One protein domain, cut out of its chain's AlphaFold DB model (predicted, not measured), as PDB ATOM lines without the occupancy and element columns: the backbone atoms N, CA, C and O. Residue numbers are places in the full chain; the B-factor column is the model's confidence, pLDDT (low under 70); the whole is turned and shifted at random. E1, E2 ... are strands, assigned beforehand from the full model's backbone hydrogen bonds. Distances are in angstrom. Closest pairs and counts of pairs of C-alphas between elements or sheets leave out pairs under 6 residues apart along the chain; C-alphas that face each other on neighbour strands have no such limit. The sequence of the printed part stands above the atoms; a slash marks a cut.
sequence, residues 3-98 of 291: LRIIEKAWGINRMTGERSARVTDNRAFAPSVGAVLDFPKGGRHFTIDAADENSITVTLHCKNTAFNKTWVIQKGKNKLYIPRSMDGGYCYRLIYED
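Overview. This is residues 3 to 98 of the 291 residues of an uncharacterized protein of Clostridium sp. CAG:964 (UniProt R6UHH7). Two strongly twisted sheets of four strands each lie partly face to face as a sandwich, the strands of the one at 28 degrees to those of the other. The long hairpin of E1 and E2 has its turn, with Met 15, at one end of the long axis, and the turn between E4 and E5, with Glu 53, is at the other. The printed part has 96 residues, with no named helix and eight named strands, E1 to E8 in order along the chain: class all strand. One sheet has the order E2, E1, E8, E7 and the other E3, E4, E5, E6, both antiparallel throughout. The whole is compact, with a radius of gyration of the C-alphas of 14.1 A, and elongated in outline, spanning 48 by 29 by 18 A.

Arrangement. In the first sheet E1, residues 3 to 12, is an inner strand between E2, residues 19 to 29, and E8, residues 88 to 97. E1 and E2 form a hairpin, antiparallel at 165 degrees, with N 5 and O 27 2.9 A apart, within hydrogen-bond range. E1 and E8 are antiparallel at 158 degrees, with N 6 and O 93 at 2.9 A. The edge strand E7, residues 78 to 81, forms a hairpin with E8, with N 79 and O 94 at 2.8 A. The second sheet is a meander, each strand the antiparallel neighbour of the one before: E3, residues 36 to 39; E4, residues 44 to 51; E5, residues 55 to 61; and E6, residues 69 to 74. Within hydrogen-bond range are N 37 and O 46 across E3 and E4, 2.8 A apart, N 47 and O 59 across E4 and E5, 2.9 A apart, and N 58 and O 71 across E5 and E6, 2.9 A apart. Between the sheets, the closest C-alphas of E6 and E8 are those of Ile 73 and Tyr 96, 6.5 A apart. E2 and E4 are apart.

Along the chain. E1 begins at C-alpha 3, (-48.333, 20.698, 48.468), and is 29.1 A long; E2 is 29.9 A and E8 27.7 A. E4 is 20.4 A, E5 19.6 A and E6 16.2 A; E3 and E7 are 10.0 A each. E4 begins at C-alpha 44, (-38.291, 27.047, 37.868), and E8 ends at C-alpha 97, (-54.105, 20.919, 50.538).

Size, cuts and confidence. The two C-alphas farthest apart, those of Met 15 and Glu 53, are 48.0 A from each other. The printed part has no cut and no long link; the chain changes sheets at the links E2 to E3, which is short, and E6 to E7, which is tight. The mean pLDDT of the printed part is 90.6, and no printed residue is under 70.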
ATOM      1  N   LEU A   3     -48.597  19.482  49.234       94.19
ATOM      2  CA  LEU A   3     -48.333  20.698  48.468       94.19
ATOM      3  C   LEU A   3     -48.636  20.401  47.005       94.19
ATOM      4  O   LEU A   3     -47.904  19.635  46.382       94.19
ATOM      5  N   ARG A   4     -49.665  21.019  46.436       93.38
ATOM      6  CA  ARG A   4     -49.897  20.998  44.994       93.38
ATOM      7  C   ARG A   4     -49.281  22.218  44.340       93.38
ATOM      8  O   ARG A   4     -49.423  23.338  44.828       93.38
ATOM      9  N   ILE A   5     -48.605  22.001  43.218       94.62
ATOM     10  CA  ILE A   5     -48.116  23.069  42.353       94.62
ATOM     11  C   ILE A   5     -48.675  22.842  40.951       94.62
ATOM     12  O   ILE A   5     -48.420  21.811  40.326       94.62
ATOM     13  N   ILE A   6     -49.428  23.829  40.472       92.62
ATOM     14  CA  ILE A   6     -49.983  23.878  39.120       92.62
ATOM     15  C   ILE A   6     -49.154  24.879  38.319       92.62
ATOM     16  O   ILE A   6     -49.135  26.071  38.637       92.62
ATOM     17  N   GLU A   7     -48.456  24.396  37.295       94.12
ATOM     18  CA  GLU A   7     -47.752  25.218  36.316       94.12
ATOM     19  C   GLU A   7     -48.675  25.477  35.127       94.12
ATOM     20  O   GLU A   7     -49.214  24.551  34.517       94.12
ATOM     21  N   LYS A   8     -48.822  26.749  34.774       91.31
ATOM     22  CA  LYS A   8     -49.641  27.190  33.653       91.31
ATOM     23  C   LYS A   8     -48.820  28.069  32.727       91.31
ATOM     24  O   LYS A   8     -48.243  29.066  33.161       91.31
ATOM     25  N   ALA A   9     -48.789  27.707  31.450       90.94
ATOM     26  CA  ALA A   9     -48.289  28.577  30.402       90.94
ATOM     27  C   ALA A   9     -49.417  29.509  29.961       90.94
ATOM     28  O   ALA A   9     -50.523  29.051  29.690       90.94
ATOM     29  N   TRP A  10     -49.139  30.801  29.863       87.94
ATOM     30  CA  TRP A  10     -50.070  31.789  29.332       87.94
ATOM     31  C   TRP A  10     -49.399  32.615  28.243       87.94
ATOM     32  O   TRP A  10     -48.175  32.773  28.235       87.94
ATOM     33  N   GLY A  11     -50.204  33.156  27.337       87.19
ATOM     34  CA  GLY A  11     -49.740  34.027  26.273       87.19
ATOM     35  C   GLY A  11     -50.836  34.959  25.787       87.19
ATOM     36  O   GLY A  11     -52.024  34.670  25.925       87.19
ATOM     37  N   ILE A  12     -50.423  36.085  25.215       85.44
ATOM     38  CA  ILE A  12     -51.322  37.034  24.562       85.44
ATOM     39  C   ILE A  12     -50.855  37.199  23.124       85.44
ATOM     40  O   ILE A  12     -49.718  37.606  22.869       85.44
ATOM     41  N   ASN A  13     -51.742  36.924  22.175       82.94
ATOM     42  CA  ASN A  13     -51.518  37.299  20.793       82.94
ATOM     43  C   ASN A  13     -51.645  38.823  20.686       82.94
ATOM     44  O   ASN A  13     -52.737  39.376  20.743       82.94
ATOM     45  N   ARG A  14     -50.519  39.525  20.537       81.81
ATOM     46  CA  ARG A  14     -50.502  40.998  20.509       81.81
ATOM     47  C   ARG A  14     -51.235  41.612  19.314       81.81
ATOM     48  O   ARG A  14     -51.553  42.794  19.369       81.81
ATOM     49  N   MET A  15     -51.472  40.842  18.251       83.25
ATOM     50  CA  MET A  15     -52.176  41.320  17.059       83.25
ATOM     51  C   MET A  15     -53.691  41.222  17.220       83.25
ATOM     52  O   MET A  15     -54.403  42.122  16.788       83.25
ATOM     53  N   THR A  16     -54.180  40.140  17.832       83.25
ATOM     54  CA  THR A  16     -55.622  39.884  17.995       83.25
ATOM     55  C   THR A  16     -56.144  40.240  19.387       83.25
ATOM     56  O   THR A  16     -57.348  40.332  19.580       83.25
ATOM     57  N   GLY A  17     -55.259  40.434  20.368       77.94
ATOM     58  CA  GLY A  17     -55.607  40.586  21.785       77.94
ATOM     59  C   GLY A  17     -55.995  39.272  22.472       77.94
ATOM     60  O   GLY A  17     -56.189  39.253  23.688       77.94
ATOM     61  N   GLU A  18     -56.072  38.175  21.716       74.94
ATOM     62  CA  GLU A  18     -56.521  36.874  22.193       74.94
ATOM     63  C   GLU A  18     -55.573  36.329  23.261       74.94
ATOM     64  O   GLU A  18     -54.347  36.296  23.089       74.94
ATOM     65  N   ARG A  19     -56.146  35.910  24.388       78.25
ATOM     66  CA  ARG A  19     -55.407  35.310  25.494       78.25
ATOM     67  C   ARG A  19     -55.538  33.805  25.405       78.25
ATOM     68  O   ARG A  19     -56.630  33.285  25.236       78.25
ATOM     69  N   SER A  20     -54.423  33.118  25.575       77.94
ATOM     70  CA  SER A  20     -54.401  31.668  25.696       77.94
ATOM     71  C   SER A  20     -53.706  31.280  26.980       77.94
ATOM     72  O   SER A  20     -52.823  31.977  27.497       77.94
ATOM     73  N   ALA A  21     -54.138  30.157  27.511       81.19
ATOM     74  CA  ALA A  21     -53.685  29.665  28.779       81.19
ATOM     75  C   ALA A  21     -53.837  28.141  28.749       81.19
ATOM     76  O   ALA A  21     -54.808  27.630  28.195       81.19
ATOM     77  N   ARG A  22     -52.812  27.426  29.220       84.31
ATOM     78  CA  ARG A  22     -52.850  25.967  29.358       84.31
ATOM     79  C   ARG A  22     -52.102  25.522  30.604       84.31
ATOM     80  O   ARG A  22     -50.964  25.953  30.832       84.31
ATOM     81  N   VAL A  23     -52.667  24.586  31.355       86.81
ATOM     82  CA  VAL A  23     -51.930  23.848  32.388       86.81
ATOM     83  C   VAL A  23     -50.855  22.992  31.711       86.81
ATOM     84  O   VAL A  23     -51.136  22.198  30.813       86.81
ATOM     85  N   THR A  24     -49.593  23.179  32.097       90.62
ATOM     86  CA  THR A  24     -48.449  22.436  31.545       90.62
ATOM     87  C   THR A  24     -47.909  21.369  32.479       90.62
ATOM     88  O   THR A  24     -47.218  20.462  31.993       90.62
ATOM     89  N   ASP A  25     -48.210  21.476  33.772       91.75
ATOM     90  CA  ASP A  25     -47.878  20.510  34.816       91.75
ATOM     91  C   ASP A  25     -48.811  20.717  36.028       91.75
ATOM     92  O   ASP A  25     -49.176  21.847  36.350       91.75
ATOM     93  N   ASN A  26     -49.196  19.639  36.704       91.56
ATOM     94  CA  ASN A  26     -50.023  19.652  37.911       91.56
ATOM     95  C   ASN A  26     -49.593  18.472  38.783       91.56
ATOM     96  O   ASN A  26     -49.882  17.318  38.464       91.56
ATOM     97  N   ARG A  27     -48.867  18.754  39.867       92.44
ATOM     98  CA  ARG A  27     -48.311  17.719  40.746       92.44
ATOM     99  C   ARG A  27     -48.559  18.046  42.203       92.44
ATOM    100  O   ARG A  27     -48.404  19.190  42.623       92.44
ATOM    101  N   ALA A  28     -48.889  17.008  42.963       91.75
ATOM    102  CA  ALA A  28     -48.994  17.058  44.408       91.75
ATOM    103  C   ALA A  28     -47.799  16.342  45.045       91.75
ATOM    104  O   ALA A  28     -47.402  15.256  44.619       91.75
ATOM    105  N   PHE A  29     -47.227  16.960  46.070       92.88
ATOM    106  CA  PHE A  29     -46.008  16.525  46.736       92.88
ATOM    107  C   PHE A  29     -46.268  16.334  48.227       92.88
ATOM    108  O   PHE A  29     -46.977  17.125  48.856       92.88
ATOM    109  N   ALA A  30     -45.653  15.306  48.810       92.88
ATOM    110  CA  ALA A  30     -45.576  15.201  50.261       92.88
ATOM    111  C   ALA A  30     -44.698  16.350  50.803       92.88
ATOM    112  O   ALA A  30     -43.625  16.600  50.242       92.88
ATOM    113  N   PRO A  31     -45.116  17.053  51.869       90.88
ATOM    114  CA  PRO A  31     -44.388  18.204  52.388       90.88
ATOM    115  C   PRO A  31     -43.139  17.755  53.166       90.88
ATOM    116  O   PRO A  31     -43.170  17.581  54.380       90.88
ATOM    117  N   SER A  32     -42.034  17.524  52.455       94.44
ATOM    118  CA  SER A  32     -40.758  17.083  53.031       94.44
ATOM    119  C   SER A  32     -39.736  18.219  53.011       94.44
ATOM    120  O   SER A  32     -39.381  18.718  51.945       94.44
ATOM    121  N   VAL A  33     -39.269  18.640  54.189       96.38
ATOM    122  CA  VAL A  33     -38.279  19.721  54.325       96.38
ATOM    123  C   VAL A  33     -36.978  19.349  53.609       96.38
ATOM    124  O   VAL A  33     -36.455  18.251  53.777       96.38
ATOM    125  N   GLY A  34     -36.457  20.275  52.806       94.38
ATOM    126  CA  GLY A  34     -35.291  20.079  51.946       94.38
ATOM    127  C   GLY A  34     -35.607  19.460  50.581       94.38
ATOM    128  O   GLY A  34     -34.699  19.339  49.760       94.38
ATOM    129  N   ALA A  35     -36.863  19.090  50.302       94.06
ATOM    130  CA  ALA A  35     -37.250  18.617  48.977       94.06
ATOM    131  C   ALA A  35     -37.075  19.719  47.927       94.06
ATOM    132  O   ALA A  35     -37.471  20.865  48.150       94.06
ATOM    133  N   VAL A  36     -36.523  19.342  46.771       95.12
ATOM    134  CA  VAL A  36     -36.381  20.194  45.586       95.12
ATOM    135  C   VAL A  36     -37.385  19.730  44.535       95.12
ATOM    136  O   VAL A  36     -37.431  18.548  44.194       95.12
ATOM    137  N   LEU A  37     -38.207  20.651  44.041       95.69
ATOM    138  CA  LEU A  37     -39.300  20.385  43.109       95.69
ATOM    139  C   LEU A  37     -39.038  21.121  41.793       95.69
ATOM    140  O   LEU A  37     -39.215  22.337  41.716       95.69
ATOM    141  N   ASP A  38     -38.621  20.396  40.757       94.00
ATOM    142  CA  ASP A  38     -38.255  20.975  39.461       94.00
ATOM    143  C   ASP A  38     -39.427  21.043  38.478       94.00
ATOM    144  O   ASP A  38     -40.156  20.068  38.288       94.00
ATOM    145  N   PHE A  39     -39.553  22.179  37.789       93.88
ATOM    146  CA  PHE A  39     -40.505  22.443  36.710       93.88
ATOM    147  C   PHE A  39     -39.738  22.880  35.450       93.88
ATOM    148  O   PHE A  39     -39.477  24.072  35.245       93.88
ATOM    149  N   PRO A  40     -39.318  21.920  34.600       89.44
ATOM    150  CA  PRO A  40     -38.380  22.188  33.512       89.44
ATOM    151  C   PRO A  40     -38.970  23.058  32.397       89.44
ATOM    152  O   PRO A  40     -38.229  23.818  31.781       89.44
ATOM    153  N   LYS A  41     -40.288  22.988  32.148       89.88
ATOM    154  CA  LYS A  41     -40.943  23.756  31.077       89.88
ATOM    155  C   LYS A  41     -40.866  25.262  31.335       89.88
ATOM    156  O   LYS A  41     -40.407  25.989  30.461       89.88
ATOM    157  N   GLY A  42     -41.243  25.726  32.526       85.75
ATOM    158  CA  GLY A  42     -41.066  27.132  32.894       85.75
ATOM    159  C   GLY A  42     -39.711  27.477  33.515       85.75
ATOM    160  O   GLY A  42     -39.453  28.645  33.821       85.75
ATOM    161  N   GLY A  43     -38.813  26.497  33.664       88.06
ATOM    162  CA  GLY A  43     -37.443  26.706  34.136       88.06
ATOM    163  C   GLY A  43     -37.394  27.254  35.563       88.06
ATOM    164  O   GLY A  43     -36.652  28.205  35.851       88.06
ATOM    165  N   ARG A  44     -38.233  26.705  36.443       90.56
ATOM    166  CA  ARG A  44     -38.291  27.047  37.868       90.56
ATOM    167  C   ARG A  44     -38.105  25.801  38.712       90.56
ATOM    168  O   ARG A  44     -38.426  24.700  38.284       90.56
ATOM    169  N   HIS A  45     -37.597  26.002  39.918       94.38
ATOM    170  CA  HIS A  45     -37.603  24.981  40.949       94.38
ATOM    171  C   HIS A  45     -37.969  25.597  42.290       94.38
ATOM    172  O   HIS A  45     -37.804  26.805  42.503       94.38
ATOM    173  N   PHE A  46     -38.494  24.754  43.166       96.81
ATOM    174  CA  PHE A  46     -38.974  25.135  44.482       96.81
ATOM    175  C   PHE A  46     -38.275  24.309  45.555       96.81
ATOM    176  O   PHE A  46     -38.020  23.128  45.331       96.81
ATOM    177  N   THR A  47     -38.009  24.901  46.714       97.44
ATOM    178  CA  THR A  47     -37.610  24.173  47.922       97.44
ATOM    179  C   THR A  47     -38.686  24.270  48.983       97.44
ATOM    180  O   THR A  47     -39.358  25.295  49.110       97.44
ATOM    181  N   ILE A  48     -38.850  23.198  49.753       97.56
ATOM    182  CA  ILE A  48     -39.651  23.217  50.977       97.56
ATOM    183  C   ILE A  48     -38.701  23.513  52.134       97.56
ATOM    184  O   ILE A  48     -37.899  22.661  52.515       97.56
ATOM    185  N   ASP A  49     -38.783  24.715  52.691       97.00
ATOM    186  CA  ASP A  49     -37.853  25.171  53.730       97.00
ATOM    187  C   ASP A  49     -38.343  24.803  55.136       97.00
ATOM    188  O   ASP A  49     -37.544  24.601  56.048       97.00
ATOM    189  N   ALA A  50     -39.662  24.697  55.309       96.44
ATOM    190  CA  ALA A  50     -40.313  24.274  56.545       96.44
ATOM    191  C   ALA A  50     -41.699  23.693  56.232       96.44
ATOM    192  O   ALA A  50     -42.350  24.129  55.283       96.44
ATOM    193  N   ALA A  51     -42.164  22.739  57.034       94.81
ATOM    194  CA  ALA A  51     -43.522  22.215  56.951       94.81
ATOM    195  C   ALA A  51     -43.989  21.724  58.324       94.81
ATOM    196  O   ALA A  51     -43.249  21.021  59.014       94.81
ATOM    197  N   ASP A  52     -45.219  22.070  58.681       91.00
ATOM    198  CA  ASP A  52     -45.934  21.561  59.847       91.00
ATOM    199  C   ASP A  52     -47.397  21.246  59.481       91.00
ATOM    200  O   ASP A  52     -47.798  21.294  58.314       91.00
ATOM    201  N   GLU A  53     -48.204  20.867  60.470       87.19
ATOM    202  CA  GLU A  53     -49.612  20.501  60.276       87.19
ATOM    203  C   GLU A  53     -50.497  21.652  59.763       87.19
ATOM    204  O   GLU A  53     -51.521  21.395  59.133       87.19
ATOM    205  N   ASN A  54     -50.096  22.907  59.982       91.88
ATOM    206  CA  ASN A  54     -50.894  24.104  59.712       91.88
ATOM    207  C   ASN A  54     -50.319  24.970  58.592       91.88
ATOM    208  O   ASN A  54     -51.052  25.758  57.996       91.88
ATOM    209  N   SER A  55     -49.028  24.861  58.282       95.31
ATOM    210  CA  SER A  55     -48.382  25.706  57.286       95.31
ATOM    211  C   SER A  55     -47.208  25.034  56.576       95.31
ATOM    212  O   SER A  55     -46.590  24.089  57.065       95.31
ATOM    213  N   ILE A  56     -46.890  25.555  55.392       97.00
ATOM    214  CA  ILE A  56     -45.708  25.178  54.621       97.00
ATOM    215  C   ILE A  56     -44.959  26.428  54.164       97.00
ATOM    216  O   ILE A  56     -45.561  27.396  53.699       97.00
ATOM    217  N   THR A  57     -43.633  26.407  54.285       98.00
ATOM    218  CA  THR A  57     -42.747  27.442  53.749       98.00
ATOM    219  C   THR A  57     -42.102  26.935  52.470       98.00
ATOM    220  O   THR A  57     -41.388  25.932  52.490       98.00
ATOM    221  N   VAL A  58     -42.358  27.628  51.362       97.62
ATOM    222  CA  VAL A  58     -41.845  27.264  50.037       97.62
ATOM    223  C   VAL A  58     -41.064  28.431  49.449       97.62
ATOM    224  O   VAL A  58     -41.585  29.550  49.384       97.62
ATOM    225  N   THR A  59     -39.852  28.164  48.963       97.56
ATOM    226  CA  THR A  59     -39.050  29.126  48.200       97.56
ATOM    227  C   THR A  59     -39.036  28.758  46.725       97.56
ATOM    228  O   THR A  59     -38.652  27.659  46.349       97.56
ATOM    229  N   LEU A  60     -39.426  29.695  45.864       96.00
ATOM    230  CA  LEU A  60     -39.173  29.643  44.428       96.00
ATOM    231  C   LEU A  60     -37.802  30.240  44.120       96.00
ATOM    232  O   LEU A  60     -37.495  31.378  44.497       96.00
ATOM    233  N   HIS A  61     -37.026  29.500  43.336       94.00
ATOM    234  CA  HIS A  61     -35.719  29.920  42.864       94.00
ATOM    235  C   HIS A  61     -35.793  30.467  41.437       94.00
ATOM    236  O   HIS A  61     -36.202  29.796  40.484       94.00
ATOM    237  N   CYS A  62     -35.367  31.716  41.288       88.38
ATOM    238  CA  CYS A  62     -35.171  32.364  40.002       88.38
ATOM    239  C   CYS A  62     -33.729  32.158  39.520       88.38
ATOM    240  O   CYS A  62     -32.804  32.009  40.313       88.38
ATOM    241  N   LYS A  63     -33.510  32.263  38.199       85.56
ATOM    242  CA  LYS A  63     -32.156  32.236  37.609       85.56
ATOM    243  C   LYS A  63     -31.218  33.273  38.242       85.56
ATOM    244  O   LYS A  63     -30.033  33.014  38.404       85.56
ATOM    245  N   ASN A  64     -31.752  34.447  38.576       88.06
ATOM    246  CA  ASN A  64     -31.076  35.422  39.422       88.06
ATOM    247  C   ASN A  64     -31.674  35.333  40.830       88.06
ATOM    248  O   ASN A  64     -32.852  35.645  41.026       88.06
ATOM    249  N   THR A  65     -30.847  34.920  41.788       89.00
ATOM    250  CA  THR A  65     -31.243  34.623  43.168       89.00
ATOM    251  C   THR A  65     -31.762  35.837  43.932       89.00
ATOM    252  O   THR A  65     -32.546  35.674  44.864       89.00
ATOM    253  N   ALA A  66     -31.425  37.059  43.502       90.06
ATOM    254  CA  ALA A  66     -31.988  38.289  44.064       90.06
ATOM    255  C   ALA A  66     -33.516  38.395  43.879       90.06
ATOM    256  O   ALA A  66     -34.171  39.177  44.565       90.06
ATOM    257  N   PHE A  67     -34.090  37.612  42.958       89.50
ATOM    258  CA  PHE A  67     -35.531  37.557  42.701       89.50
ATOM    259  C   PHE A  67     -36.205  36.298  43.248       89.50
ATOM    260  O   PHE A  67     -37.366  36.049  42.911       89.50
ATOM    261  N   ASN A  68     -35.513  35.508  44.072       94.00
ATOM    262  CA  ASN A  68     -36.156  34.408  44.783       94.00
ATOM    263  C   ASN A  68     -37.329  34.934  45.613       94.00
ATOM    264  O   ASN A  68     -37.348  36.086  46.064       94.00
ATOM    265  N   LYS A  69     -38.339  34.087  45.780       95.62
ATOM    266  CA  LYS A  69     -39.543  34.417  46.536       95.62
ATOM    267  C   LYS A  69     -39.838  33.294  47.503       95.62
ATOM    268  O   LYS A  69     -39.856  32.144  47.090       95.62
ATOM    269  N   THR A  70     -40.106  33.655  48.746       97.06
ATOM    270  CA  THR A  70     -40.467  32.717  49.805       97.06
ATOM    271  C   THR A  70     -41.851  33.072  50.309       97.06
ATOM    272  O   THR A  70     -42.163  34.251  50.501       97.06
ATOM    273  N   TRP A  71     -42.678  32.057  50.518       97.50
ATOM    274  CA  TRP A  71     -44.019  32.216  51.061       97.50
ATOM    275  C   TRP A  71     -44.251  31.219  52.181       97.50
ATOM    276  O   TRP A  71     -43.860  30.063  52.064       97.50
ATOM    277  N   VAL A  72     -44.962  31.670  53.212       97.38
ATOM    278  CA  VAL A  72     -45.635  30.790  54.168       97.38
ATOM    279  C   VAL A  72     -47.079  30.644  53.701       97.38
ATOM    280  O   VAL A  72     -47.802  31.638  53.587       97.38
ATOM    281  N   ILE A  73     -47.486  29.422  53.384       95.94
ATOM    282  CA  ILE A  73     -48.829  29.084  52.912       95.94
ATOM    283  C   ILE A  73     -49.524  28.326  54.036       95.94
ATOM    284  O   ILE A  73     -49.046  27.282  54.471       95.94
ATOM    285  N   GLN A  74     -50.632  28.877  54.526       94.31
ATOM    286  CA  GLN A  74     -51.450  28.215  55.537       94.31
ATOM    287  C   GLN A  74     -52.219  27.047  54.912       94.31
ATOM    288  O   GLN A  74     -52.514  27.045  53.716       94.31
ATOM    289  N   LYS A  75     -52.558  26.064  55.734       91.25
ATOM    290  CA  LYS A  75     -53.401  24.922  55.398       91.25
ATOM    291  C   LYS A  75     -54.710  25.388  54.747       91.25
ATOM    292  O   LYS A  75     -55.355  26.315  55.232       91.25
ATOM    293  N   GLY A  76     -55.065  24.779  53.617       86.12
ATOM    294  CA  GLY A  76     -56.232  25.132  52.799       86.12
ATOM    295  C   GLY A  76     -56.095  26.437  52.002       86.12
ATOM    296  O   GLY A  76     -57.027  26.820  51.300       86.12
ATOM    297  N   LYS A  77     -54.957  27.140  52.092       90.25
ATOM    298  CA  LYS A  77     -54.707  28.398  51.374       90.25
ATOM    299  C   LYS A  77     -53.789  28.188  50.178       90.25
ATOM    300  O   LYS A  77     -53.139  27.151  50.013       90.25
ATOM    301  N   ASN A  78     -53.718  29.215  49.334       92.25
ATOM    302  CA  ASN A  78     -52.920  29.185  48.114       92.25
ATOM    303  C   ASN A  78     -52.084  30.458  47.902       92.25
ATOM    304  O   ASN A  78     -52.338  31.522  48.480       92.25
ATOM    305  N   LYS A  79     -51.081  30.350  47.027       94.31
ATOM    306  CA  LYS A  79     -50.347  31.484  46.462       94.31
ATOM    307  C   LYS A  79     -50.169  31.345  44.964       94.31
ATOM    308  O   LYS A  79     -49.742  30.312  44.465       94.31
ATOM    309  N   LEU A  80     -50.450  32.437  44.263       92.50
ATOM    310  CA  LEU A  80     -50.191  32.575  42.841       92.50
ATOM    311  C   LEU A  80     -48.906  33.377  42.635       92.50
ATOM    312  O   LEU A  80     -48.785  34.517  43.084       92.50
ATOM    313  N   TYR A  81     -47.957  32.783  41.924       92.50
ATOM    314  CA  TYR A  81     -46.763  33.453  41.445       92.50
ATOM    315  C   TYR A  81     -46.858  33.662  39.935       92.50
ATOM    316  O   TYR A  81     -46.915  32.709  39.156       92.50
ATOM    317  N   ILE A  82     -46.836  34.929  39.526       89.38
ATOM    318  CA  ILE A  82     -46.782  35.343  38.125       89.38
ATOM    319  C   ILE A  82     -45.448  36.069  37.917       89.38
ATOM    320  O   ILE A  82     -45.253  37.160  38.464       89.38
ATOM    321  N   PRO A  83     -44.496  35.494  37.163       85.00
ATOM    322  CA  PRO A  83     -43.313  36.227  36.740       85.00
ATOM    323  C   PRO A  83     -43.709  37.457  35.929       85.00
ATOM    324  O   PRO A  83     -44.664  37.421  35.154       85.00
ATOM    325  N   ARG A  84     -42.930  38.536  36.043       82.19
ATOM    326  CA  ARG A  84     -43.104  39.684  35.149       82.19
ATOM    327  C   ARG A  84     -42.827  39.246  33.714       82.19
ATOM    328  O   ARG A  84     -41.696  38.883  33.395       82.19
ATOM    329  N   SER A  85     -43.849  39.307  32.872       81.81
ATOM    330  CA  SER A  85     -43.746  39.123  31.429       81.81
ATOM    331  C   SER A  85     -44.770  40.001  30.710       81.81
ATOM    332  O   SER A  85     -45.803  40.333  31.289       81.81
ATOM    333  N   MET A  86     -44.465  40.403  29.474       76.25
ATOM    334  CA  MET A  86     -45.312  41.294  28.669       76.25
ATOM    335  C   MET A  86     -46.200  40.559  27.659       76.25
ATOM    336  O   MET A  86     -47.208  41.104  27.233       76.25
ATOM    337  N   ASP A  87     -45.812  39.370  27.204       81.19
ATOM    338  CA  ASP A  87     -46.500  38.599  26.150       81.19
ATOM    339  C   ASP A  87     -46.819  37.159  26.533       81.19
ATOM    340  O   ASP A  87     -47.579  36.505  25.824       81.19
ATOM    341  N   GLY A  88     -46.270  36.663  27.636       85.56
ATOM    342  CA  GLY A  88     -46.543  35.307  28.077       85.56
ATOM    343  C   GLY A  88     -45.434  34.708  28.918       85.56
ATOM    344  O   GLY A  88     -44.332  35.241  29.035       85.56
ATOM    345  N   GLY A  89     -45.718  33.580  29.538       91.25
ATOM    346  CA  GLY A  89     -44.755  32.880  30.369       91.25
ATOM    347  C   GLY A  89     -45.423  31.813  31.206       91.25
ATOM    348  O   GLY A  89     -46.537  31.386  30.921       91.25
ATOM    349  N   TYR A  90     -44.727  31.396  32.255       92.44
ATOM    350  CA  TYR A  90     -45.197  30.357  33.156       92.44
ATOM    351  C   TYR A  90     -45.569  30.968  34.496       92.44
ATOM    352  O   TYR A  90     -44.731  31.597  35.139       92.44
ATOM    353  N   CYS A  91     -46.815  30.802  34.915       92.50
ATOM    354  CA  CYS A  91     -47.256  31.114  36.268       92.50
ATOM    355  C   CYS A  91     -47.453  29.828  37.068       92.50
ATOM    356  O   CYS A  91     -47.670  28.754  36.506       92.50
ATOM    357  N   TYR A  92     -47.382  29.960  38.387       94.25
ATOM    358  CA  TYR A  92     -47.407  28.836  39.309       94.25
ATOM    359  C   TYR A  92     -48.410  29.111  40.416       94.25
ATOM    360  O   TYR A  92     -48.293  30.122  41.110       94.25
ATOM    361  N   ARG A  93     -49.374  28.213  40.598       93.50
ATOM    362  CA  ARG A  93     -50.253  28.221  41.768       93.50
ATOM    363  C   ARG A  93     -49.784  27.151  42.739       93.50
ATOM    364  O   ARG A  93     -49.704  25.987  42.367       93.50
ATOM    365  N   LEU A  94     -49.459  27.564  43.954       94.94
ATOM    366  CA  LEU A  94     -49.054  26.705  45.056       94.94
ATOM    367  C   LEU A  94     -50.232  26.596  46.020       94.94
ATOM    368  O   LEU A  94     -50.741  27.624  46.465       94.94
ATOM    369  N   ILE A  95     -50.659  25.381  46.337       92.50
ATOM    370  CA  ILE A  95     -51.835  25.092  47.163       92.50
ATOM    371  C   ILE A  95     -51.398  24.130  48.263       92.50
ATOM    372  O   ILE A  95     -50.822  23.084  47.959       92.50
ATOM    373  N   TYR A  96     -51.634  24.479  49.529       92.75
ATOM    374  CA  TYR A  96     -51.365  23.567  50.640       92.75
ATOM    375  C   TYR A  96     -52.654  22.857  51.049       92.75
ATOM    376  O   TYR A  96     -53.464  23.389  51.803       92.75
ATOM    377  N   GLU A  97     -52.858  21.674  50.485       89.12
ATOM    378  CA  GLU A  97     -54.105  20.919  50.538       89.12
ATOM    379  C   GLU A  97     -54.307  20.246  51.890       89.12
ATOM    380  O   GLU A  97     -53.439  19.509  52.382       89.12
ATOM    381  N   ASP A  98     -55.498  20.461  52.440       85.12
ATOM    382  CA  ASP A  98     -56.037  19.666  53.527       85.12
ATOM    383  C   ASP A  98     -56.726  18.419  52.968       85.12
ATOM    384  O   ASP A  98     -57.827  18.490  52.447       85.12
TER     385      ASP A  98